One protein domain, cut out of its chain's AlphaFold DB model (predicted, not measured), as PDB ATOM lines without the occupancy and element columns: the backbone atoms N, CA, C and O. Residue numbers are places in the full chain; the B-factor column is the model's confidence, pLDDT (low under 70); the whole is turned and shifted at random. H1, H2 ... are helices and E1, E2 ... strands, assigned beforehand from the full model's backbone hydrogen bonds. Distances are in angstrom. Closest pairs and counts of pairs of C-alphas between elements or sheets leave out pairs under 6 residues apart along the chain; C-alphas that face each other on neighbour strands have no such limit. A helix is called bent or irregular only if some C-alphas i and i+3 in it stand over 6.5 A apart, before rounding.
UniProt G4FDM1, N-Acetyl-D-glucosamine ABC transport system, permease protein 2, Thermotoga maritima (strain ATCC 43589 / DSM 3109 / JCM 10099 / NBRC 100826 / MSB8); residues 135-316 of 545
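This is residues 135 to 316 of the 545 residues of the protein "N-Acetyl-D-glucosamine ABC transport system, permease protein 2" of Thermotoga maritima (strain ATCC 43589 / DSM 3109 / JCM 10099 / NBRC 100826 / MSB8) (UniProt G4FDM1). A small antiparallel sheet, E1 E2 E3, sits at one end of one long helix, H7, which runs straight into it and makes the backbone of a loose assembly. H3 lies side by side with H7; H1 packs on the sheet-side end of H7, at residues 264 to 269, and H2 packs on the first part of H3, at residues 167 to 171; near the other end of H7, H4 crosses it, H5 packs on H7 and H6 packs on H4, with H5 and H6 on the side of H7 away from H3. After the sheet the last part becomes a long tail, of which residues 300 to 311 stick out free. The 182 printed residues hold seven named helices, H1 to H7, followed by three named strands, E1 to E3, mostly helix in class. The whole is loose, with a radius of gyration of the C-alphas of 20.5 A and spans of 57 by 44 by 26 A.

Look first at the sheet, E1 (residues 271 to 276), E2 (281 to 287) and E3 (291 to 296), in that order: a meander, each strand the antiparallel neighbour of the one before. It is twisted, with C-alphas up to 4.4 A off its best plane. In the hairpin of E1 and E2, at 137 degrees, find N 272 and O 284 within hydrogen-bond range at 2.8 A. In the hairpin of E2 and E3, at 163 degrees, find N 285 and O 293 at 2.8 A and N 293 and O 285 at 2.8 A. H7 (residues 245 to 270) leads into E1 by a tight link of 0 residues, and only grazes the sheet with residues 265 to 270. H1 (137 to 147) also only grazes the sheet, with residues 139 to 144; it touches H7 at a steep tilt of 43 degrees, closest at the C-alphas of Phe 144 and Ala 268, 5.2 A. H2 (154 to 163) forms a helical hairpin with H1; they only just touch, with 3 pairs of C-alphas within 8 A, closest Leu 145 and Glu 158 at 7.3 A. H3 (167 to 183) touches H7 at a shallow tilt of 5 degrees, opposite ways, closest at the C-alphas of Val 168 and Arg 262, 6.6 A; H3 touches H2 with its residues 167 to 171 alone, closest Pro 167 and Leu 160 at 4.9 A. H4 (187 to 206) and H7 are the hub, touching four helices each. The two stand about perpendicular at 74 degrees, closest at the C-alphas of Val 197 and Ala 252, 6.4 A. H6 (229 to 240) touches H4 at a shallow tilt of 28 degrees, opposite ways, closest Leu 234 and Val 196 at 6.3 A, and is apart from H7. H5 (214 to 224) touches H7 about perpendicular at 86 degrees, closest Phe 214 and Asn 249 at 5.1 A; H5 and H6 are near each other. Every O i to N i+4 pair is within hydrogen-bond range in H1, H3, H5, H6 and H7; H2 has 5 of 6 and H4 14 of 16.

Find C-alpha 137 at (9.808, 66.601, 21.200), where H1 begins; H1 covers 15.4 A and H2 14.4 A. H3 covers 24.2 A. H4 covers 28.8 A, with a kink of 26 degrees near residue 194; it is irregular, only just, with C-alphas 192 and 195 6.52 A apart. H5 covers 15.1 A and H6 16.8 A. Find C-alpha 245 at (28.109, 98.065, 1.964); from there H7 runs 37.1 A to C-alpha 270 at (20.708, 69.530, 24.560). E1 covers 14.6 A, E2 17.1 A, and E3 15.8 A to C-alpha 296 at (24.162, 77.508, 38.160).

The two C-alphas farthest apart are those of Arg 184 and Thr 308, at 60.8 A. The printed part has no cut, and no link between named elements is long. After E3, residues 297 to 316 hold no named element, and residues 300 to 311 among them stand free. The mean pLDDT of the printed part is 84.6; look for values under 70 at residues 288 to 290 and 300 to 316.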
ATOM      1  N   MET A 135      13.903  65.742  27.552       81.81
ATOM      2  CA  MET A 135      12.684  66.420  27.113       81.81
ATOM      3  C   MET A 135      12.022  65.674  25.952       81.81
ATOM      4  O   MET A 135      12.704  65.216  25.032       81.81
ATOM      5  N   LYS A 136      10.686  65.619  25.957       82.44
ATOM      6  CA  LYS A 136       9.901  65.175  24.791       82.44
ATOM      7  C   LYS A 136      10.038  66.174  23.635       82.44
ATOM      8  O   LYS A 136      10.344  67.341  23.867       82.44
ATOM      9  N   LYS A 137       9.738  65.745  22.403       75.50
ATOM     10  CA  LYS A 137       9.808  66.601  21.200       75.50
ATOM     11  C   LYS A 137       9.034  67.920  21.370       75.50
ATOM     12  O   LYS A 137       9.594  68.980  21.119       75.50
ATOM     13  N   ASP A 138       7.813  67.866  21.899       79.81
ATOM     14  CA  ASP A 138       6.990  69.068  22.121       79.81
ATOM     15  C   ASP A 138       7.546  69.979  23.228       79.81
ATOM     16  O   ASP A 138       7.480  71.205  23.128       79.81
ATOM     17  N   GLU A 139       8.148  69.392  24.272       84.44
ATOM     18  CA  GLU A 139       8.817  70.144  25.344       84.44
ATOM     19  C   GLU A 139      10.038  70.896  24.783       84.44
ATOM     20  O   GLU A 139      10.207  72.082  25.071       84.44
ATOM     21  N   ARG A 140      10.833  70.248  23.914       85.44
ATOM     22  CA  ARG A 140      11.972  70.880  23.223       85.44
ATOM     23  C   ARG A 140      11.524  71.989  22.278       85.44
ATOM     24  O   ARG A 140      12.113  73.064  22.304       85.44
ATOM     25  N   LYS A 141      10.462  71.763  21.491       85.75
ATOM     26  CA  LYS A 141       9.885  72.789  20.603       85.75
ATOM     27  C   LYS A 141       9.457  74.016  21.407       85.75
ATOM     28  O   LYS A 141       9.821  75.133  21.059       85.75
ATOM     29  N   THR A 142       8.752  73.807  22.518       90.12
ATOM     30  CA  THR A 142       8.300  74.896  23.401       90.12
ATOM     31  C   THR A 142       9.478  75.669  23.994       90.12
ATOM     32  O   THR A 142       9.474  76.900  23.995       90.12
ATOM     33  N   LEU A 143      10.512  74.965  24.469       89.94
ATOM     34  CA  LEU A 143      11.722  75.597  24.997       89.94
ATOM     35  C   LEU A 143      12.458  76.405  23.923       89.94
ATOM     36  O   LEU A 143      12.889  77.523  24.194       89.94
ATOM     37  N   PHE A 144      12.592  75.853  22.718       91.50
ATOM     38  CA  PHE A 144      13.232  76.539  21.605       91.50
ATOM     39  C   PHE A 144      12.477  77.818  21.235       91.50
ATOM     40  O   PHE A 144      13.090  78.881  21.212       91.50
ATOM     41  N   LEU A 145      11.150  77.742  21.063       92.44
ATOM     42  CA  LEU A 145      10.295  78.903  20.787       92.44
ATOM     43  C   LEU A 145      10.401  79.984  21.870       92.44
ATOM     44  O   LEU A 145      10.393  81.168  21.549       92.44
ATOM     45  N   LYS A 146      10.558  79.588  23.138       92.88
ATOM     46  CA  LYS A 146      10.817  80.520  24.243       92.88
ATOM     47  C   LYS A 146      12.199  81.177  24.141       92.88
ATOM     48  O   LYS A 146      12.326  82.365  24.403       92.88
ATOM     49  N   LYS A 147      13.247  80.433  23.765       91.31
ATOM     50  CA  LYS A 147      14.608  80.986  23.601       91.31
ATOM     51  C   LYS A 147      14.713  81.971  22.429       91.31
ATOM     52  O   LYS A 147      15.613  82.802  22.435       91.31
ATOM     53  N   ILE A 148      13.814  81.883  21.448       94.38
ATOM     54  CA  ILE A 148      13.770  82.772  20.278       94.38
ATOM     55  C   ILE A 148      12.617  83.784  20.345       94.38
ATOM     56  O   ILE A 148      12.169  84.265  19.307       94.38
ATOM     57  N   GLU A 149      12.115  84.093  21.544       92.31
ATOM     58  CA  GLU A 149      10.944  84.960  21.728       92.31
ATOM     59  C   GLU A 149      11.101  86.323  21.035       92.31
ATOM     60  O   GLU A 149      10.175  86.744  20.341       92.31
ATOM     61  N   ASP A 150      12.297  86.914  21.124       89.50
ATOM     62  CA  ASP A 150      12.666  88.208  20.528       89.50
ATOM     63  C   ASP A 150      13.332  88.087  19.137       89.50
ATOM     64  O   ASP A 150      13.940  89.037  18.638       89.50
ATOM     65  N   PHE A 151      13.283  86.915  18.495       92.75
ATOM     66  CA  PHE A 151      13.957  86.690  17.213       92.75
ATOM     67  C   PHE A 151      13.172  87.301  16.033       92.75
ATOM     68  O   PHE A 151      11.986  86.998  15.886       92.75
ATOM     69  N   PRO A 152      13.811  88.080  15.130       86.50
ATOM     70  CA  PRO A 152      13.110  88.814  14.067       86.50
ATOM     71  C   PRO A 152      12.233  87.960  13.141       86.50
ATOM     72  O   PRO A 152      11.163  88.395  12.733       86.50
ATOM     73  N   ASP A 153      12.667  86.740  12.822       90.81
ATOM     74  CA  ASP A 153      11.977  85.836  11.894       90.81
ATOM     75  C   ASP A 153      11.274  84.671  12.622       90.81
ATOM     76  O   ASP A 153      11.128  83.574  12.073       90.81
ATOM     77  N   ARG A 154      10.845  84.872  13.876       92.06
ATOM     78  CA  ARG A 154      10.256  83.815  14.718       92.06
ATOM     79  C   ARG A 154       9.113  83.055  14.038       92.06
ATOM     80  O   ARG A 154       9.115  81.830  14.078       92.06
ATOM     81  N   GLU A 155       8.179  83.746  13.384       91.69
ATOM     82  CA  GLU A 155       7.036  83.109  12.703       91.69
ATOM     83  C   GLU A 155       7.466  82.182  11.554       91.69
ATOM     84  O   GLU A 155       6.850  81.144  11.302       91.69
ATOM     85  N   LEU A 156       8.536  82.543  10.837       91.94
ATOM     86  CA  LEU A 156       9.103  81.692   9.794       91.94
ATOM     87  C   LEU A 156       9.732  80.441  10.414       91.94
ATOM     88  O   LEU A 156       9.474  79.337   9.941       91.94
ATOM     89  N   VAL A 157      10.512  80.605  11.485       92.06
ATOM     90  CA  VAL A 157      11.120  79.478  12.207       92.06
ATOM     91  C   VAL A 157      10.047  78.559  12.796       92.06
ATOM     92  O   VAL A 157      10.186  77.339  12.734       92.06
ATOM     93  N   GLU A 158       8.956  79.115  13.324       92.69
ATOM     94  CA  GLU A 158       7.844  78.348  13.890       92.69
ATOM     95  C   GLU A 158       7.153  77.464  12.849       92.69
ATOM     96  O   GLU A 158       6.925  76.283  13.119       92.69
ATOM     97  N   ARG A 159       6.917  77.982  11.637       92.25
ATOM     98  CA  ARG A 159       6.411  77.170  10.518       92.25
ATOM     99  C   ARG A 159       7.393  76.077  10.106       92.25
ATOM    100  O   ARG A 159       7.005  74.921   9.961       92.25
ATOM    101  N   LEU A 160       8.678  76.410   9.985       89.75
ATOM    102  CA  LEU A 160       9.710  75.435   9.615       89.75
ATOM    103  C   LEU A 160       9.841  74.305  10.643       89.75
ATOM    104  O   LEU A 160      10.089  73.168  10.261       89.75
ATOM    105  N   LEU A 161       9.619  74.578  11.933       86.56
ATOM    106  CA  LEU A 161       9.591  73.546  12.979       86.56
ATOM    107  C   LEU A 161       8.458  72.523  12.801       86.56
ATOM    108  O   LEU A 161       8.530  71.439  13.383       86.56
ATOM    109  N   GLU A 162       7.396  72.870  12.074       85.25
ATOM    110  CA  GLU A 162       6.266  71.977  11.787       85.25
ATOM    111  C   GLU A 162       6.445  71.212  10.480       85.25
ATOM    112  O   GLU A 162       6.028  70.058  10.383       85.25
ATOM    113  N   GLU A 163       7.081  71.842   9.497       84.62
ATOM    114  CA  GLU A 163       7.181  71.336   8.128       84.62
ATOM    115  C   GLU A 163       8.492  70.585   7.847       84.62
ATOM    116  O   GLU A 163       8.547  69.800   6.900       84.62
ATOM    117  N   SER A 164       9.538  70.801   8.653       78.00
ATOM    118  CA  SER A 164      10.895  70.322   8.380       78.00
ATOM    119  C   SER A 164      11.491  69.454   9.488       78.00
ATOM    120  O   SER A 164      11.300  69.688  10.683       78.00
ATOM    121  N   GLU A 165      12.294  68.469   9.078       72.94
ATOM    122  CA  GLU A 165      13.184  67.722   9.971       72.94
ATOM    123  C   GLU A 165      14.403  68.553  10.414       72.94
ATOM    124  O   GLU A 165      14.915  68.335  11.510       72.94
ATOM    125  N   ASN A 166      14.837  69.529   9.603       78.38
ATOM    126  CA  ASN A 166      16.016  70.375   9.835       78.38
ATOM    127  C   ASN A 166      15.667  71.876   9.720       78.38
ATOM    128  O   ASN A 166      16.157  72.575   8.828       78.38
ATOM    129  N   PRO A 167      14.853  72.413  10.644       82.75
ATOM    130  CA  PRO A 167      14.256  73.747  10.529       82.75
ATOM    131  C   PRO A 167      15.281  74.890  10.459       82.75
ATOM    132  O   PRO A 167      15.047  75.897   9.796       82.75
ATOM    133  N   VAL A 168      16.432  74.742  11.123       86.25
ATOM    134  CA  VAL A 168      17.490  75.764  11.137       86.25
ATOM    135  C   VAL A 168      18.225  75.839   9.797       86.25
ATOM    136  O   VAL A 168      18.512  76.935   9.320       86.25
ATOM    137  N   GLU A 169      18.498  74.698   9.161       87.06
ATOM    138  CA  GLU A 169      19.191  74.666   7.865       87.06
ATOM    139  C   GLU A 169      18.259  75.042   6.707       87.06
ATOM    140  O   GLU A 169      18.685  75.685   5.743       87.06
ATOM    141  N   ASP A 170      16.963  74.751   6.833       84.56
ATOM    142  CA  ASP A 170      15.956  75.257   5.900       84.56
ATOM    143  C   ASP A 170      15.790  76.775   6.021       84.56
ATOM    144  O   ASP A 170      15.720  77.470   5.006       84.56
ATOM    145  N   TYR A 171      15.818  77.313   7.244       91.12
ATOM    146  CA  TYR A 171      15.837  78.756   7.476       91.12
ATOM    147  C   TYR A 171      17.064  79.411   6.823       91.12
ATOM    148  O   TYR A 171      16.923  80.392   6.089       91.12
ATOM    149  N   VAL A 172      18.254  78.839   7.031       88.75
ATOM    150  CA  VAL A 172      19.510  79.265   6.386       88.75
ATOM    151  C   VAL A 172      19.361  79.272   4.864       88.75
ATOM    152  O   VAL A 172      19.616  80.286   4.216       88.75
ATOM    153  N   SER A 173      18.872  78.173   4.294       89.06
ATOM    154  CA  SER A 173      18.714  78.015   2.846       89.06
ATOM    155  C   SER A 173      17.727  79.021   2.247       89.06
ATOM    156  O   SER A 173      17.960  79.547   1.156       89.06
ATOM    157  N   LEU A 174      16.625  79.304   2.945       91.75
ATOM    158  CA  LEU A 174      15.637  80.297   2.524       91.75
ATOM    159  C   LEU A 174      16.206  81.715   2.583       91.75
ATOM    160  O   LEU A 174      16.071  82.459   1.612       91.75
ATOM    161  N   LYS A 175      16.894  82.072   3.671       92.88
ATOM    162  CA  LYS A 175      17.496  83.403   3.824       92.88
ATOM    163  C   LYS A 175      18.641  83.650   2.850       92.88
ATOM    164  O   LYS A 175      18.783  84.764   2.354       92.88
ATOM    165  N   GLU A 176      19.413  82.627   2.495       92.12
ATOM    166  CA  GLU A 176      20.442  82.756   1.458       92.12
ATOM    167  C   GLU A 176      19.848  82.967   0.065       92.12
ATOM    168  O   GLU A 176      20.372  83.777  -0.701       92.12
ATOM    169  N   LYS A 177      18.727  82.307  -0.256       91.88
ATOM    170  CA  LYS A 177      17.982  82.579  -1.495       91.88
ATOM    171  C   LYS A 177      17.413  83.996  -1.509       91.88
ATOM    172  O   LYS A 177      17.583  84.693  -2.502       91.88
ATOM    173  N   GLU A 178      16.821  84.444  -0.404       92.62
ATOM    174  CA  GLU A 178      16.293  85.808  -0.263       92.62
ATOM    175  C   GLU A 178      17.400  86.859  -0.471       92.62
ATOM    176  O   GLU A 178      17.234  87.795  -1.255       92.62
ATOM    177  N   LEU A 179      18.569  86.669   0.154       92.12
ATOM    178  CA  LEU A 179      19.746  87.526  -0.037       92.12
ATOM    179  C   LEU A 179      20.247  87.512  -1.488       92.12
ATOM    180  O   LEU A 179      20.565  88.568  -2.041       92.12
ATOM    181  N   SER A 180      20.303  86.330  -2.105       92.38
ATOM    182  CA  SER A 180      20.735  86.141  -3.495       92.38
ATOM    183  C   SER A 180      19.825  86.886  -4.471       92.38
ATOM    184  O   SER A 180      20.309  87.655  -5.305       92.38
ATOM    185  N   GLU A 181      18.509  86.726  -4.331       92.50
ATOM    186  CA  GLU A 181      17.512  87.372  -5.188       92.50
ATOM    187  C   GLU A 181      17.494  88.890  -4.993       92.50
ATOM    188  O   GLU A 181      17.506  89.646  -5.972       92.50
ATOM    189  N   LYS A 182      17.526  89.347  -3.736       93.38
ATOM    190  CA  LYS A 182      17.473  90.770  -3.384       93.38
ATOM    191  C   LYS A 182      18.672  91.549  -3.919       93.38
ATOM    192  O   LYS A 182      18.496  92.639  -4.462       93.38
ATOM    193  N   HIS A 183      19.876  90.992  -3.798       91.31
ATOM    194  CA  HIS A 183      21.117  91.660  -4.213       91.31
ATOM    195  C   HIS A 183      21.609  91.236  -5.600       91.31
ATOM    196  O   HIS A 183      22.611  91.763  -6.075       91.31
ATOM    197  N   ARG A 184      20.888  90.331  -6.279       90.19
ATOM    198  CA  ARG A 184      21.242  89.776  -7.599       90.19
ATOM    199  C   ARG A 184      22.659  89.192  -7.639       90.19
ATOM    200  O   ARG A 184      23.365  89.329  -8.637       90.19
ATOM    201  N   VAL A 185      23.054  88.542  -6.550       89.19
ATOM    202  CA  VAL A 185      24.335  87.839  -6.409       89.19
ATOM    203  C   VAL A 185      24.090  86.340  -6.433       89.19
ATOM    204  O   VAL A 185      23.067  85.866  -5.942       89.19
ATOM    205  N   ASP A 186      25.007  85.570  -7.001       88.69
ATOM    206  CA  ASP A 186      24.911  84.116  -7.001       88.69
ATOM    207  C   ASP A 186      25.249  83.523  -5.621       88.69
ATOM    208  O   ASP A 186      25.971  84.104  -4.806       88.69
ATOM    209  N   LEU A 187      24.737  82.319  -5.355       87.12
ATOM    210  CA  LEU A 187      24.959  81.621  -4.083       87.12
ATOM    211  C   LEU A 187      26.446  81.321  -3.821       87.12
ATOM    212  O   LEU A 187      26.856  81.276  -2.662       87.12
ATOM    213  N   LEU A 188      27.270  81.158  -4.867       85.88
ATOM    214  CA  LEU A 188      28.721  80.994  -4.712       85.88
ATOM    215  C   LEU A 188      29.384  82.259  -4.150       85.88
ATOM    216  O   LEU A 188      30.290  82.145  -3.324       85.88
ATOM    217  N   THR A 189      28.920  83.449  -4.540       85.31
ATOM    218  CA  THR A 189      29.403  84.711  -3.961       85.31
ATOM    219  C   THR A 189      29.010  84.814  -2.491       85.31
ATOM    220  O   THR A 189      29.850  85.114  -1.650       85.31
ATOM    221  N   ILE A 190      27.772  84.471  -2.123       86.75
ATOM    222  CA  ILE A 190      27.373  84.432  -0.703       86.75
ATOM    223  C   ILE A 190      28.249  83.435   0.076       86.75
ATOM    224  O   ILE A 190      28.748  83.749   1.159       86.75
ATOM    225  N   ALA A 191      28.499  82.249  -0.486       85.00
ATOM    226  CA  ALA A 191      29.348  81.229   0.122       85.00
ATOM    227  C   ALA A 191      30.803  81.683   0.336       85.00
ATOM    228  O   ALA A 191      31.410  81.288   1.331       85.00
ATOM    229  N   SER A 192      31.358  82.523  -0.543       83.88
ATOM    230  CA  SER A 192      32.725  83.046  -0.405       83.88
ATOM    231  C   SER A 192      32.827  84.223   0.574       83.88
ATOM    232  O   SER A 192      33.851  84.386   1.240       83.88
ATOM    233  N   VAL A 193      31.755  85.006   0.715       90.56
ATOM    234  CA  VAL A 193      31.691  86.182   1.599       90.56
ATOM    235  C   VAL A 193      31.495  85.789   3.059       90.56
ATOM    236  O   VAL A 193      32.165  86.343   3.937       90.56
ATOM    237  N   LYS A 194      30.609  84.820   3.331       90.38
ATOM    238  CA  LYS A 194      30.243  84.397   4.696       90.38
ATOM    239  C   LYS A 194      31.458  84.128   5.600       90.38
ATOM    240  O   LYS A 194      31.480  84.689   6.694       90.38
ATOM    241  N   PRO A 195      32.484  83.347   5.193       87.44
ATOM    242  CA  PRO A 195      33.633  83.070   6.054       87.44
ATOM    243  C   PRO A 195      34.418  84.332   6.416       87.44
ATOM    244  O   PRO A 195      34.800  84.503   7.568       87.44
ATOM    245  N   VAL A 196      34.621  85.241   5.455       89.38
ATOM    246  CA  VAL A 196      35.379  86.483   5.675       89.38
ATOM    247  C   VAL A 196      34.639  87.392   6.653       89.38
ATOM    248  O   VAL A 196      35.232  87.861   7.625       89.38
ATOM    249  N   VAL A 197      33.339  87.601   6.431       91.12
ATOM    250  CA  VAL A 197      32.489  88.425   7.305       91.12
ATOM    251  C   VAL A 197      32.377  87.802   8.696       91.12
ATOM    252  O   VAL A 197      32.547  88.504   9.689       91.12
ATOM    253  N   SER A 198      32.178  86.485   8.787       89.69
ATOM    254  CA  SER A 198      32.125  85.769  10.065       89.69
ATOM    255  C   SER A 198      33.429  85.904  10.849       89.69
ATOM    256  O   SER A 198      33.383  86.200  12.039       89.69
ATOM    257  N   SER A 199      34.592  85.739  10.208       90.06
ATOM    258  CA  SER A 199      35.888  85.916  10.877       90.06
ATOM    259  C   SER A 199      36.099  87.346  11.374       90.06
ATOM    260  O   SER A 199      36.694  87.540  12.431       90.06
ATOM    261  N   LEU A 200      35.612  88.351  10.641       90.88
ATOM    262  CA  LEU A 200      35.668  89.748  11.080       90.88
ATOM    263  C   LEU A 200      34.770  90.000  12.296       90.88
ATOM    264  O   LEU A 200      35.208  90.679  13.221       90.88
ATOM    265  N   ILE A 201      33.566  89.422  12.325       89.06
ATOM    266  CA  ILE A 201      32.661  89.495  13.485       89.06
ATOM    267  C   ILE A 201      33.307  88.841  14.711       89.06
ATOM    268  O   ILE A 201      33.343  89.453  15.775       89.06
ATOM    269  N   SER A 202      33.859  87.634  14.569       88.81
ATOM    270  CA  SER A 202      34.535  86.943  15.674       88.81
ATOM    271  C   SER A 202      35.725  87.746  16.201       88.81
ATOM    272  O   SER A 202      35.840  87.955  17.405       88.81
ATOM    273  N   LEU A 203      36.558  88.286  15.306       89.88
ATOM    274  CA  LEU A 203      37.697  89.117  15.695       89.88
ATOM    275  C   LEU A 203      37.257  90.404  16.410       89.88
ATOM    276  O   LEU A 203      37.925  90.849  17.343       89.88
ATOM    277  N   ALA A 204      36.147  91.013  15.990       89.81
ATOM    278  CA  ALA A 204      35.579  92.175  16.665       89.81
ATOM    279  C   ALA A 204      35.132  91.828  18.097       89.81
ATOM    280  O   ALA A 204      35.502  92.527  19.040       89.81
ATOM    281  N   GLN A 205      34.419  90.710  18.270       88.31
ATOM    282  CA  GLN A 205      33.946  90.231  19.575       88.31
ATOM    283  C   GLN A 205      35.098  89.912  20.534       88.31
ATOM    284  O   GLN A 205      35.074  90.343  21.684       88.31
ATOM    285  N   GLU A 206      36.145  89.237  20.054       88.44
ATOM    286  CA  GLU A 206      37.356  88.942  20.840       88.44
ATOM    287  C   GLU A 206      38.049  90.205  21.373       88.44
ATOM    288  O   GLU A 206      38.738  90.158  22.389       88.44
ATOM    289  N   ASN A 207      37.858  91.342  20.700       89.44
ATOM    290  CA  ASN A 207      38.455  92.624  21.062       89.44
ATOM    291  C   ASN A 207      37.441  93.600  21.687       89.44
ATOM    292  O   ASN A 207      37.712  94.802  21.766       89.44
ATOM    293  N   GLY A 208      36.281  93.101  22.133       88.00
ATOM    294  CA  GLY A 208      35.264  93.896  22.824       88.00
ATOM    295  C   GLY A 208      34.651  95.003  21.960       88.00
ATOM    296  O   GLY A 208      34.377  96.093  22.463       88.00
ATOM    297  N   ILE A 209      34.509  94.770  20.652       89.12
ATOM    298  CA  ILE A 209      33.833  95.678  19.717       89.12
ATOM    299  C   ILE A 209      32.402  95.171  19.519       89.12
ATOM    300  O   ILE A 209      32.167  94.204  18.794       89.12
ATOM    301  N   GLU A 210      31.443  95.839  20.157       80.81
ATOM    302  CA  GLU A 210      30.017  95.520  20.073       80.81
ATOM    303  C   GLU A 210      29.290  96.620  19.294       80.81
ATOM    304  O   GLU A 210      29.075  97.721  19.791       80.81
ATOM    305  N   THR A 211      28.937  96.340  18.037       78.38
ATOM    306  CA  THR A 211      28.243  97.294  17.158       78.38
ATOM    307  C   THR A 211      27.121  96.607  16.384       78.38
ATOM    308  O   THR A 211      27.232  95.446  15.976       78.38
ATOM    309  N   GLU A 212      26.024  97.333  16.160       73.62
ATOM    310  CA  GLU A 212      24.866  96.816  15.421       73.62
ATOM    311  C   GLU A 212      25.125  96.785  13.908       73.62
ATOM    312  O   GLU A 212      24.777  95.815  13.229       73.62
ATOM    313  N   SER A 213      25.803  97.799  13.363       85.50
ATOM    314  CA  SER A 213      26.133  97.869  11.935       85.50
ATOM    315  C   SER A 213      27.503  97.264  11.632       85.50
ATOM    316  O   SER A 213      28.487  97.563  12.306       85.50
ATOM    317  N   PHE A 214      27.605  96.476  10.558       88.06
ATOM    318  CA  PHE A 214      28.892  95.943  10.104       88.06
ATOM    319  C   PHE A 214      29.835  97.062   9.652       88.06
ATOM    320  O   PHE A 214      31.027  97.010   9.935       88.06
ATOM    321  N   SER A 215      29.315  98.123   9.030       87.06
ATOM    322  CA  SER A 215      30.134  99.285   8.660       87.06
ATOM    323  C   SER A 215      30.747  99.993   9.876       87.06
ATOM    324  O   SER A 215      31.918 100.368   9.845       87.06
ATOM    325  N   GLN A 216      29.991 100.120  10.972       88.75
ATOM    326  CA  GLN A 216      30.486 100.697  12.228       88.75
ATOM    327  C   GLN A 216      31.531  99.790  12.879       88.75
ATOM    328  O   GLN A 216      32.572 100.281  13.313       88.75
ATOM    329  N   MET A 217      31.298  98.475  12.861       92.38
ATOM    330  CA  MET A 217      32.260  97.477  13.328       92.38
ATOM    331  C   MET A 217      33.606  97.636  12.619       92.38
ATOM    332  O   MET A 217      34.644  97.721  13.268       92.38
ATOM    333  N   ILE A 218      33.594  97.727  11.285       91.56
ATOM    334  CA  ILE A 218      34.816  97.885  10.490       91.56
ATOM    335  C   ILE A 218      35.521  99.206  10.811       91.56
ATOM    336  O   ILE A 218      36.739  99.195  10.980       91.56
ATOM    337  N   ALA A 219      34.781 100.308  10.953       90.19
ATOM    338  CA  ALA A 219      35.351 101.603  11.321       90.19
ATOM    339  C   ALA A 219      36.021 101.575  12.707       90.19
ATOM    340  O   ALA A 219      37.101 102.136  12.887       90.19
ATOM    341  N   GLU A 220      35.427 100.891  13.682       91.88
ATOM    342  CA  GLU A 220      36.012 100.759  15.017       91.88
ATOM    343  C   GLU A 220      37.219  99.808  15.030       91.88
ATOM    344  O   GLU A 220      38.234 100.091  15.674       91.88
ATOM    345  N   MET A 221      37.162  98.719  14.257       91.31
ATOM    346  CA  MET A 221      38.300  97.820  14.045       91.31
ATOM    347  C   MET A 221      39.470  98.532  13.356       91.31
ATOM    348  O   MET A 221      40.620  98.264  13.693       91.31
ATOM    349  N   ASP A 222      39.211  99.470  12.446       91.50
ATOM    350  CA  ASP A 222      40.261 100.263  11.801       91.50
ATOM    351  C   ASP A 222      41.065 101.103  12.796       91.50
ATOM    352  O   ASP A 222      42.280 101.267  12.639       91.50
ATOM    353  N   VAL A 223      40.399 101.580  13.849       90.12
ATOM    354  CA  VAL A 223      41.012 102.358  14.928       90.12
ATOM    355  C   VAL A 223      41.696 101.449  15.951       90.12
ATOM    356  O   VAL A 223      42.836 101.706  16.334       90.12
ATOM    357  N   LYS A 224      41.026 100.383  16.406       91.06
ATOM    358  CA  LYS A 224      41.523  99.522  17.495       91.06
ATOM    359  C   LYS A 224      42.528  98.459  17.039       91.06
ATOM    360  O   LYS A 224      43.404  98.080  17.810       91.06
ATOM    361  N   LEU A 225      42.431  97.976  15.798       90.06
ATOM    362  CA  LEU A 225      43.180  96.817  15.287       90.06
ATOM    363  C   LEU A 225      44.175  97.169  14.175       90.06
ATOM    364  O   LEU A 225      44.613  96.291  13.427       90.06
ATOM    365  N   THR A 226      44.618  98.426  14.090       81.00
ATOM    366  CA  THR A 226      45.560  98.908  13.059       81.00
ATOM    367  C   THR A 226      46.880  98.109  13.013       81.00
ATOM    368  O   THR A 226      47.527  98.007  11.965       81.00
ATOM    369  N   GLY A 227      47.293  97.510  14.136       83.81
ATOM    370  CA  GLY A 227      48.489  96.664  14.246       83.81
ATOM    371  C   GLY A 227      48.289  95.183  13.892       83.81
ATOM    372  O   GLY A 227      49.275  94.483  13.669       83.81
ATOM    373  N   SER A 228      47.048  94.694  13.802       90.88
ATOM    374  CA  SER A 228      46.752  93.265  13.628       90.88
ATOM    375  C   SER A 228      46.997  92.802  12.187       90.88
ATOM    376  O   SER A 228      46.363  93.276  11.242       90.88
ATOM    377  N   SER A 229      47.914  91.848  12.003       88.88
ATOM    378  CA  SER A 229      48.164  91.206  10.703       88.88
ATOM    379  C   SER A 229      46.941  90.423  10.219       88.88
ATOM    380  O   SER A 229      46.591  90.500   9.042       88.88
ATOM    381  N   THR A 230      46.245  89.743  11.134       87.94
ATOM    382  CA  THR A 230      45.006  89.001  10.864       87.94
ATOM    383  C   THR A 230      43.916  89.920  10.319       87.94
ATOM    384  O   THR A 230      43.336  89.628   9.272       87.94
ATOM    385  N   TYR A 231      43.690  91.071  10.966       92.19
ATOM    386  CA  TYR A 231      42.709  92.054  10.501       92.19
ATOM    387  C   TYR A 231      43.046  92.570   9.096       92.19
ATOM    388  O   TYR A 231      42.181  92.584   8.224       92.19
ATOM    389  N   LYS A 232      44.315  92.911   8.833       91.19
ATOM    390  CA  LYS A 232      44.762  93.390   7.511       91.19
ATOM    391  C   LYS A 232      44.517  92.371   6.399       91.19
ATOM    392  O   LYS A 232      44.082  92.753   5.312       91.19
ATOM    393  N   VAL A 233      44.772  91.086   6.654       91.31
ATOM    394  CA  VAL A 233      44.517  90.011   5.679       91.31
ATOM    395  C   VAL A 233      43.020  89.862   5.407       91.31
ATOM    396  O   VAL A 233      42.622  89.793   4.246       91.31
ATOM    397  N   LEU A 234      42.188  89.841   6.453       90.81
ATOM    398  CA  LEU A 234      40.734  89.725   6.309       90.81
ATOM    399  C   LEU A 234      40.133  90.936   5.590       90.81
ATOM    400  O   LEU A 234      39.329  90.762   4.677       90.81
ATOM    401  N   LYS A 235      40.580  92.146   5.933       90.44
ATOM    402  CA  LYS A 235      40.157  93.381   5.268       90.44
ATOM    403  C   LYS A 235      40.551  93.389   3.791       90.44
ATOM    404  O   LYS A 235      39.724  93.710   2.949       90.44
ATOM    405  N   SER A 236      41.774  92.969   3.465       90.31
ATOM    406  CA  SER A 236      42.230  92.844   2.073       90.31
ATOM    407  C   SER A 236      41.366  91.861   1.273       90.31
ATOM    408  O   SER A 236      40.913  92.196   0.179       90.31
ATOM    409  N   LYS A 237      41.058  90.684   1.840       89.50
ATOM    410  CA  LYS A 237      40.142  89.712   1.220       89.50
ATOM    411  C   LYS A 237      38.747  90.292   1.007       89.50
ATOM    412  O   LYS A 237      38.171  90.078  -0.049       89.50
ATOM    413  N   LEU A 238      38.222  91.035   1.982       89.06
ATOM    414  CA  LEU A 238      36.921  91.689   1.868       89.06
ATOM    415  C   LEU A 238      36.912  92.728   0.734       89.06
ATOM    416  O   LEU A 238      35.985  92.745  -0.068       89.06
ATOM    417  N   SER A 239      37.964  93.544   0.621       87.25
ATOM    418  CA  SER A 239      38.097  94.553  -0.437       87.25
ATOM    419  C   SER A 239      38.242  93.956  -1.842       87.25
ATOM    420  O   SER A 239      37.808  94.578  -2.803       87.25
ATOM    421  N   GLN A 240      38.818  92.758  -1.983       87.94
ATOM    422  CA  GLN A 240      38.939  92.068  -3.278       87.94
ATOM    423  C   GLN A 240      37.600  91.589  -3.850       87.94
ATOM    424  O   GLN A 240      37.528  91.308  -5.043       87.94
ATOM    425  N   LEU A 241      36.565  91.470  -3.017       82.56
ATOM    426  CA  LEU A 241      35.257  90.966  -3.434       82.56
ATOM    427  C   LEU A 241      34.381  92.045  -4.094       82.56
ATOM    428  O   LEU A 241      33.397  91.685  -4.726       82.56
ATOM    429  N   ASP A 242      34.747  93.329  -3.970       81.56
ATOM    430  CA  ASP A 242      34.063  94.487  -4.580       81.56
ATOM    431  C   ASP A 242      32.534  94.499  -4.359       81.56
ATOM    432  O   ASP A 242      31.728  94.507  -5.288       81.56
ATOM    433  N   LEU A 243      32.125  94.437  -3.088       85.19
ATOM    434  CA  LEU A 243      30.725  94.282  -2.684       85.19
ATOM    435  C   LEU A 243      30.141  95.555  -2.069       85.19
ATOM    436  O   LEU A 243      30.821  96.307  -1.376       85.19
ATOM    437  N   ASN A 244      28.835  95.746  -2.268       86.62
ATOM    438  CA  ASN A 244      28.079  96.870  -1.716       86.62
ATOM    439  C   ASN A 244      28.015  96.813  -0.174       86.62
ATOM    440  O   ASN A 244      27.721  95.765   0.403       86.62
ATOM    441  N   GLU A 245      28.207  97.950   0.501       85.56
ATOM    442  CA  GLU A 245      28.109  98.065   1.964       85.56
ATOM    443  C   GLU A 245      26.757  97.599   2.524       85.56
ATOM    444  O   GLU A 245      26.716  96.928   3.556       85.56
ATOM    445  N   ASN A 246      25.648  97.888   1.836       88.31
ATOM    446  CA  ASN A 246      24.318  97.429   2.250       88.31
ATOM    447  C   ASN A 246      24.219  95.899   2.223       88.31
ATOM    448  O   ASN A 246      23.657  95.303   3.140       88.31
ATOM    449  N   PHE A 247      24.813  95.260   1.212       90.62
ATOM    450  CA  PHE A 247      24.883  93.804   1.135       90.62
ATOM    451  C   PHE A 247      25.715  93.231   2.288       90.62
ATOM    452  O   PHE A 247      25.274  92.302   2.956       90.62
ATOM    453  N   LEU A 248      26.877  93.820   2.588       90.62
ATOM    454  CA  LEU A 248      27.731  93.372   3.694       90.62
ATOM    455  C   LEU A 248      27.055  93.519   5.067       90.62
ATOM    456  O   LEU A 248      27.164  92.617   5.899       90.62
ATOM    457  N   ASN A 249      26.322  94.612   5.295       90.62
ATOM    458  CA  ASN A 249      25.528  94.809   6.510       90.62
ATOM    459  C   ASN A 249      24.435  93.740   6.662       90.62
ATOM    460  O   ASN A 249      24.270  93.178   7.747       90.62
ATOM    461  N   GLU A 250      23.720  93.417   5.582       91.06
ATOM    462  CA  GLU A 250      22.693  92.372   5.599       91.06
ATOM    463  C   GLU A 250      23.290  90.974   5.787       91.06
ATOM    464  O   GLU A 250      22.763  90.202   6.583       91.06
ATOM    465  N   VAL A 251      24.424  90.662   5.149       91.88
ATOM    466  CA  VAL A 251      25.145  89.394   5.360       91.88
ATOM    467  C   VAL A 251      25.612  89.264   6.811       91.88
ATOM    468  O   VAL A 251      25.480  88.196   7.404       91.88
ATOM    469  N   ALA A 252      26.124  90.335   7.418       90.88
ATOM    470  CA  ALA A 252      26.536  90.320   8.820       90.88
ATOM    471  C   ALA A 252      25.346  90.144   9.780       90.88
ATOM    472  O   ALA A 252      25.433  89.367  10.732       90.88
ATOM    473  N   SER A 253      24.227  90.829   9.525       90.31
ATOM    474  CA  SER A 253      22.977  90.641  10.275       90.31
ATOM    475  C   SER A 253      22.467  89.204  10.154       90.31
ATOM    476  O   SER A 253      22.214  88.556  11.168       90.31
ATOM    477  N   TYR A 254      22.432  88.669   8.932       91.94
ATOM    478  CA  TYR A 254      22.102  87.277   8.646       91.94
ATOM    479  C   TYR A 254      22.984  86.302   9.437       91.94
ATOM    480  O   TYR A 254      22.458  85.433  10.127       91.94
ATOM    481  N   LEU A 255      24.311  86.471   9.409       90.50
ATOM    482  CA  LEU A 255      25.241  85.596  10.130       90.50
ATOM    483  C   LEU A 255      25.023  85.631  11.646       90.50
ATOM    484  O   LEU A 255      25.055  84.580  12.285       90.50
ATOM    485  N   ARG A 256      24.755  86.809  12.224       88.88
ATOM    486  CA  ARG A 256      24.419  86.936  13.652       88.88
ATOM    487  C   ARG A 256      23.108  86.233  13.987       88.88
ATOM    488  O   ARG A 256      23.060  85.488  14.962       88.88
ATOM    489  N   ASN A 257      22.082  86.410  13.157       91.12
ATOM    490  CA  ASN A 257      20.787  85.762  13.343       91.12
ATOM    491  C   ASN A 257      20.903  84.237  13.236       91.12
ATOM    492  O   ASN A 257      20.360  83.525  14.075       91.12
ATOM    493  N   VAL A 258      21.651  83.725  12.256       89.69
ATOM    494  CA  VAL A 258      21.908  82.284  12.104       89.69
ATOM    495  C   VAL A 258      22.706  81.736  13.280       89.69
ATOM    496  O   VAL A 258      22.359  80.678  13.799       89.69
ATOM    497  N   ALA A 259      23.746  82.440  13.734       88.06
ATOM    498  CA  ALA A 259      24.534  82.019  14.890       88.06
ATOM    499  C   ALA A 259      23.683  81.966  16.167       88.06
ATOM    500  O   ALA A 259      23.734  80.979  16.901       88.06
ATOM    501  N   PHE A 260      22.858  82.991  16.401       90.94
ATOM    502  CA  PHE A 260      21.900  83.015  17.505       90.94
ATOM    503  C   PHE A 260      20.906  81.854  17.409       90.94
ATOM    504  O   PHE A 260      20.732  81.117  18.377       90.94
ATOM    505  N   LEU A 261      20.299  81.652  16.236       92.19
ATOM    506  CA  LEU A 261      19.297  80.614  16.016       92.19
ATOM    507  C   LEU A 261      19.878  79.209  16.210       92.19
ATOM    508  O   LEU A 261      19.282  78.396  16.915       92.19
ATOM    509  N   ARG A 262      21.060  78.938  15.639       90.12
ATOM    510  CA  ARG A 262      21.789  77.670  15.814       90.12
ATOM    511  C   ARG A 262      22.089  77.410  17.282       90.12
ATOM    512  O   ARG A 262      21.784  76.327  17.767       90.12
ATOM    513  N   LYS A 263      22.598  78.414  18.002       88.69
ATOM    514  CA  LYS A 263      22.880  78.300  19.436       88.69
ATOM    515  C   LYS A 263      21.612  78.050  20.250       88.69
ATOM    516  O   LYS A 263      21.600  77.168  21.100       88.69
ATOM    517  N   ALA A 264      20.534  78.787  19.986       89.56
ATOM    518  CA  ALA A 264      19.258  78.599  20.673       89.56
ATOM    519  C   ALA A 264      18.671  77.201  20.416       89.56
ATOM    520  O   ALA A 264      18.130  76.585  21.335       89.56
ATOM    521  N   TYR A 265      18.806  76.694  19.187       88.50
ATOM    522  CA  TYR A 265      18.363  75.357  18.805       88.50
ATOM    523  C   TYR A 265      19.205  74.274  19.482       88.50
ATOM    524  O   TYR A 265      18.653  73.370  20.102       88.50
ATOM    525  N   GLU A 266      20.532  74.391  19.438       86.38
ATOM    526  CA  GLU A 266      21.460  73.475  20.107       86.38
ATOM    527  C   GLU A 266      21.224  73.440  21.622       86.38
ATOM    528  O   GLU A 266      21.083  72.364  22.211       86.38
ATOM    529  N   ASP A 267      21.099  74.609  22.253       85.44
ATOM    530  CA  ASP A 267      20.781  74.731  23.673       85.44
ATOM    531  C   ASP A 267      19.445  74.044  23.988       85.44
ATOM    532  O   ASP A 267      19.356  73.280  24.944       85.44
ATOM    533  N   ALA A 268      18.399  74.266  23.186       87.38
ATOM    534  CA  ALA A 268      17.098  73.635  23.403       87.38
ATOM    535  C   ALA A 268      17.128  72.110  23.199       87.38
ATOM    536  O   ALA A 268      16.467  71.377  23.935       87.38
ATOM    537  N   MET A 269      17.899  71.622  22.226       85.00
ATOM    538  CA  MET A 269      18.000  70.194  21.910       85.00
ATOM    539  C   MET A 269      18.869  69.424  22.905       85.00
ATOM    540  O   MET A 269      18.607  68.244  23.150       85.00
ATOM    541  N   SER A 270      19.863  70.086  23.497       85.12
ATOM    542  CA  SER A 270      20.708  69.530  24.560       85.12
ATOM    543  C   SER A 270      20.085  69.661  25.953       85.12
ATOM    544  O   SER A 270      20.464  68.922  26.859       85.12
ATOM    545  N   SER A 271      19.106  70.549  26.146       88.50
ATOM    546  CA  SER A 271      18.465  70.780  27.445       88.50
ATOM    547  C   SER A 271      17.635  69.598  27.939       88.50
ATOM    548  O   SER A 271      16.851  68.979  27.213       88.50
ATOM    549  N   TRP A 272      17.763  69.321  29.231       90.12
ATOM    550  CA  TRP A 272      16.968  68.345  29.961       90.12
ATOM    551  C   TRP A 272      15.953  69.045  30.858       90.12
ATOM    552  O   TRP A 272      16.174  70.148  31.359       90.12
ATOM    553  N   LYS A 273      14.805  68.400  31.065       89.44
ATOM    554  CA  LYS A 273      13.790  68.899  31.988       89.44
ATOM    555  C   LYS A 273      14.217  68.572  33.405       89.44
ATOM    556  O   LYS A 273      14.297  67.395  33.759       89.44
ATOM    557  N   ILE A 274      14.425  69.609  34.201       91.06
ATOM    558  CA  ILE A 274      14.611  69.486  35.643       91.06
ATOM    559  C   ILE A 274      13.297  68.972  36.246       91.06
ATOM    560  O   ILE A 274      12.226  69.536  36.008       91.06
ATOM    561  N   VAL A 275      13.376  67.846  36.949       89.69
ATOM    562  CA  VAL A 275      12.267  67.217  37.680       89.69
ATOM    563  C   VAL A 275      12.310  67.652  39.138       89.69
ATOM    564  O   VAL A 275      11.284  68.051  39.677       89.69
ATOM    565  N   ASP A 276      13.495  67.601  39.738       88.19
ATOM    566  CA  ASP A 276      13.790  68.140  41.062       88.19
ATOM    567  C   ASP A 276      15.247  68.602  41.058       88.19
ATOM    568  O   ASP A 276      16.099  67.956  40.449       88.19
ATOM    569  N   ALA A 277      15.520  69.756  41.646       87.31
ATOM    570  CA  ALA A 277      16.865  70.283  41.812       87.31
ATOM    571  C   ALA A 277      16.840  71.396  42.871       87.31
ATOM    572  O   ALA A 277      15.768  71.921  43.194       87.31
ATOM    573  N   PRO A 278      18.005  71.781  43.402       84.31
ATOM    574  CA  PRO A 278      18.156  73.003  44.185       84.31
ATOM    575  C   PRO A 278      17.828  74.256  43.367       84.31
ATOM    576  O   PRO A 278      18.087  74.297  42.164       84.31
ATOM    577  N   ASP A 279      17.352  75.312  44.030       86.12
ATOM    578  CA  ASP A 279      16.885  76.546  43.373       86.12
ATOM    579  C   ASP A 279      17.978  77.285  42.583       86.12
ATOM    580  O   ASP A 279      17.685  78.025  41.647       86.12
ATOM    581  N   PHE A 280      19.248  77.076  42.936       83.88
ATOM    582  CA  PHE A 280      20.384  77.663  42.229       83.88
ATOM    583  C   PHE A 280      20.728  76.932  40.919       83.88
ATOM    584  O   PHE A 280      21.586  77.399  40.171       83.88
ATOM    585  N   VAL A 281      20.103  75.786  40.618       87.81
ATOM    586  CA  VAL A 281      20.297  75.060  39.354       87.81
ATOM    587  C   VAL A 281      19.357  75.627  38.298       87.81
ATOM    588  O   VAL A 281      18.154  75.371  38.293       87.81
ATOM    589  N   LYS A 282      19.926  76.377  37.358       90.38
ATOM    590  CA  LYS A 282      19.186  77.068  36.300       90.38
ATOM    591  C   LYS A 282      18.807  76.148  35.148       90.38
ATOM    592  O   LYS A 282      17.695  76.218  34.627       90.38
ATOM    593  N   GLU A 283      19.749  75.326  34.696       89.81
ATOM    594  CA  GLU A 283      19.581  74.512  33.491       89.81
ATOM    595  C   GLU A 283      20.497  73.288  33.545       89.81
ATOM    596  O   GLU A 283      21.636  73.375  33.998       89.81
ATOM    597  N   VAL A 284      20.008  72.150  33.053       89.38
ATOM    598  CA  VAL A 284      20.804  70.931  32.867       89.38
ATOM    599  C   VAL A 284      20.834  70.626  31.379       89.38
ATOM    600  O   VAL A 284      19.779  70.540  30.749       89.38
ATOM    601  N   ARG A 285      22.026  70.469  30.807       88.94
ATOM    602  CA  ARG A 285      22.231  70.190  29.382       88.94
ATOM    603  C   ARG A 285      23.100  68.957  29.209       88.94
ATOM    604  O   ARG A 285      23.998  68.705  30.002       88.94
ATOM    605  N   VAL A 286      22.850  68.211  28.143       83.56
ATOM    606  CA  VAL A 286      23.665  67.070  27.733       83.56
ATOM    607  C   VAL A 286      24.147  67.316  26.313       83.56
ATOM    608  O   VAL A 286      23.375  67.210  25.357       83.56
ATOM    609  N   LYS A 287      25.423  67.675  26.178       76.50
ATOM    610  CA  LYS A 287      26.071  67.958  24.895       76.50
ATOM    611  C   LYS A 287      26.781  66.719  24.369       76.50
ATOM    612  O   LYS A 287      27.493  66.036  25.103       76.50
ATOM    613  N   GLY A 288      26.549  66.413  23.093       64.38
ATOM    614  CA  GLY A 288      27.170  65.274  22.407       64.38
ATOM    615  C   GLY A 288      26.862  63.900  23.019       64.38
ATOM    616  O   GLY A 288      27.511  62.931  22.661       64.38
ATOM    617  N   GLY A 289      25.912  63.803  23.958       64.38
ATOM    618  CA  GLY A 289      25.616  62.569  24.696       64.38
ATOM    619  C   GLY A 289      26.651  62.178  25.760       64.38
ATOM    620  O   GLY A 289      26.445  61.182  26.448       64.38
ATOM    621  N   GLU A 290      27.724  62.954  25.919       64.44
ATOM    622  CA  GLU A 290      28.876  62.606  26.764       64.44
ATOM    623  C   GLU A 290      29.103  63.618  27.891       64.44
ATOM    624  O   GLU A 290      29.494  63.241  28.995       64.44
ATOM    625  N   VAL A 291      28.832  64.900  27.634       73.81
ATOM    626  CA  VAL A 291      29.110  65.987  28.577       73.81
ATOM    627  C   VAL A 291      27.807  66.479  29.187       73.81
ATOM    628  O   VAL A 291      26.917  66.941  28.474       73.81
ATOM    629  N   ILE A 292      27.705  66.405  30.512       82.69
ATOM    630  CA  ILE A 292      26.599  66.990  31.270       82.69
ATOM    631  C   ILE A 292      27.052  68.356  31.774       82.69
ATOM    632  O   ILE A 292      27.984  68.453  32.568       82.69
ATOM    633  N   GLU A 293      26.386  69.409  31.316       86.44
ATOM    634  CA  GLU A 293      26.586  70.770  31.803       86.44
ATOM    635  C   GLU A 293      25.446  71.133  32.752       86.44
ATOM    636  O   GLU A 293      24.269  71.015  32.406       86.44
ATOM    637  N   ILE A 294      25.793  71.609  33.945       86.56
ATOM    638  CA  ILE A 294      24.835  72.126  34.921       86.56
ATOM    639  C   ILE A 294      25.112  73.617  35.061       86.56
ATOM    640  O   ILE A 294      26.165  74.021  35.553       86.56
ATOM    641  N   LEU A 295      24.184  74.444  34.588       86.94
ATOM    642  CA  LEU A 295      24.282  75.889  34.715       86.94
ATOM    643  C   LEU A 295      23.715  76.294  36.070       86.94
ATOM    644  O   LEU A 295      22.558  76.004  36.380       86.94
ATOM    645  N   LEU A 296      24.534  76.989  36.852       85.75
ATOM    646  CA  LEU A 296      24.162  77.508  38.160       85.75
ATOM    647  C   LEU A 296      23.886  79.013  38.071       85.75
ATOM    648  O   LEU A 296      24.507  79.725  37.280       85.75
ATOM    649  N   GLU A 297      22.964  79.504  38.886       86.19
ATOM    650  CA  GLU A 297      22.616  80.918  39.001       86.19
ATOM    651  C   GLU A 297      22.937  81.419  40.407       86.19
ATOM    652  O   GLU A 297      22.569  80.801  41.400       86.19
ATOM    653  N   GLY A 298      23.674  82.530  40.494       80.75
ATOM    654  CA  GLY A 298      24.071  83.109  41.782       80.75
ATOM    655  C   GLY A 298      25.169  82.346  42.534       80.75
ATOM    656  O   GLY A 298      25.438  82.688  43.682       80.75
ATOM    657  N   VAL A 299      25.825  81.359  41.909       73.38
ATOM    658  CA  VAL A 299      26.920  80.570  42.509       73.38
ATOM    659  C   VAL A 299      28.271  80.981  41.906       73.38
ATOM    660  O   VAL A 299      28.505  80.741  40.719       73.38
ATOM    661  N   PRO A 300      29.181  81.603  42.677       68.50
ATOM    662  CA  PRO A 300      30.517  81.930  42.183       68.50
ATOM    663  C   PRO A 300      31.374  80.677  41.931       68.50
ATOM    664  O   PRO A 300      31.326  79.711  42.687       68.50
ATOM    665  N   SER A 301      32.211  80.705  40.891       63.06
ATOM    666  CA  SER A 301      33.018  79.551  40.451       63.06
ATOM    667  C   SER A 301      34.015  79.030  41.494       63.06
ATOM    668  O   SER A 301      34.377  77.860  41.464       63.06
ATOM    669  N   VAL A 302      34.430  79.880  42.440       60.41
ATOM    670  CA  VAL A 302      35.349  79.535  43.540       60.41
ATOM    671  C   VAL A 302      34.736  78.516  44.514       60.41
ATOM    672  O   VAL A 302      35.471  77.830  45.214       60.41
ATOM    673  N   PHE A 303      33.407  78.371  44.535       58.25
ATOM    674  CA  PHE A 303      32.698  77.453  45.434       58.25
ATOM    675  C   PHE A 303      32.588  76.010  44.909       58.25
ATOM    676  O   PHE A 303      32.011  75.170  45.589       58.25
ATOM    677  N   LEU A 304      33.136  75.703  43.727       56.50
ATOM    678  CA  LEU A 304      33.022  74.391  43.071       56.50
ATOM    679  C   LEU A 304      34.334  73.587  43.083       56.50
ATOM    680  O   LEU A 304      34.677  72.939  42.096       56.50
ATOM    681  N   SER A 305      35.086  73.613  44.184       53.34
ATOM    682  CA  SER A 305      36.171  72.647  44.415       53.34
ATOM    683  C   SER A 305      35.627  71.432  45.168       53.34
ATOM    684  O   SER A 305      36.003  71.181  46.311       53.34
ATOM    685  N   ASP A 306      34.668  70.733  44.568       50.22
ATOM    686  CA  ASP A 306      34.132  69.508  45.150       50.22
ATOM    687  C   ASP A 306      34.865  68.299  44.554       50.22
ATOM    688  O   ASP A 306      34.568  67.846  43.448       50.22
ATOM    689  N   GLU A 307      35.867  67.800  45.280       50.78
ATOM    690  CA  GLU A 307      36.579  66.559  44.946       50.78
ATOM    691  C   GLU A 307      35.719  65.302  45.209       50.78
ATOM    692  O   GLU A 307      36.174  64.197  44.923       50.78
ATOM    693  N   THR A 308      34.487  65.443  45.731       48.50
ATOM    694  CA  THR A 308      33.625  64.328  46.172       48.50
ATOM    695  C   THR A 308      32.477  63.971  45.221       48.50
ATOM    696  O   THR A 308      31.648  63.119  45.551       48.50
ATOM    697  N   ILE A 309      32.417  64.547  44.011       54.81
ATOM    698  CA  ILE A 309      31.454  64.122  42.975       54.81
ATOM    699  C   ILE A 309      31.879  62.750  42.414       54.81
ATOM    700  O   ILE A 309      32.415  62.627  41.316       54.81
ATOM    701  N   ASP A 310      31.626  61.693  43.186       53.00
ATOM    702  CA  ASP A 310      32.166  60.351  42.943       53.00
ATOM    703  C   ASP A 310      31.355  59.510  41.943       53.00
ATOM    704  O   ASP A 310      31.851  58.498  41.446       53.00
ATOM    705  N   SER A 311      30.107  59.866  41.602       50.25
ATOM    706  CA  SER A 311      29.417  59.175  40.499       50.25
ATOM    707  C   SER A 311      28.188  59.894  39.948       50.25
ATOM    708  O   SER A 311      27.138  59.969  40.582       50.25
ATOM    709  N   VAL A 312      28.263  60.280  38.675       54.97
ATOM    710  CA  VAL A 312      27.072  60.456  37.840       54.97
ATOM    711  C   VAL A 312      26.573  59.060  37.448       54.97
ATOM    712  O   VAL A 312      27.202  58.361  36.654       54.97
ATOM    713  N   LYS A 313      25.440  58.618  38.003       56.72
ATOM    714  CA  LYS A 313      24.807  57.341  37.626       56.72
ATOM    715  C   LYS A 313      23.770  57.560  36.530       56.72
ATOM    716  O   LYS A 313      22.596  57.788  36.810       56.72
ATOM    717  N   LEU A 314      24.194  57.432  35.276       58.00
ATOM    718  CA  LEU A 314      23.281  57.387  34.134       58.00
ATOM    719  C   LEU A 314      22.582  56.022  34.076       58.00
ATOM    720  O   LEU A 314      23.233  54.979  34.003       58.00
ATOM    721  N   LYS A 315      21.247  56.016  34.109       59.06
ATOM    722  CA  LYS A 315      20.427  54.818  33.885       59.06
ATOM    723  C   LYS A 315      19.650  54.994  32.588       59.06
ATOM    724  O   LYS A 315      18.825  55.894  32.495       59.06
ATOM    725  N   PHE A 316      19.889  54.109  31.628       63.09
ATOM    726  CA  PHE A 316      19.118  54.032  30.391       63.09
ATOM    727  C   PHE A 316      18.277  52.760  30.401       63.09
ATOM    728  O   PHE A 316      18.764  51.690  30.777       63.09
TER     729      PHE A 316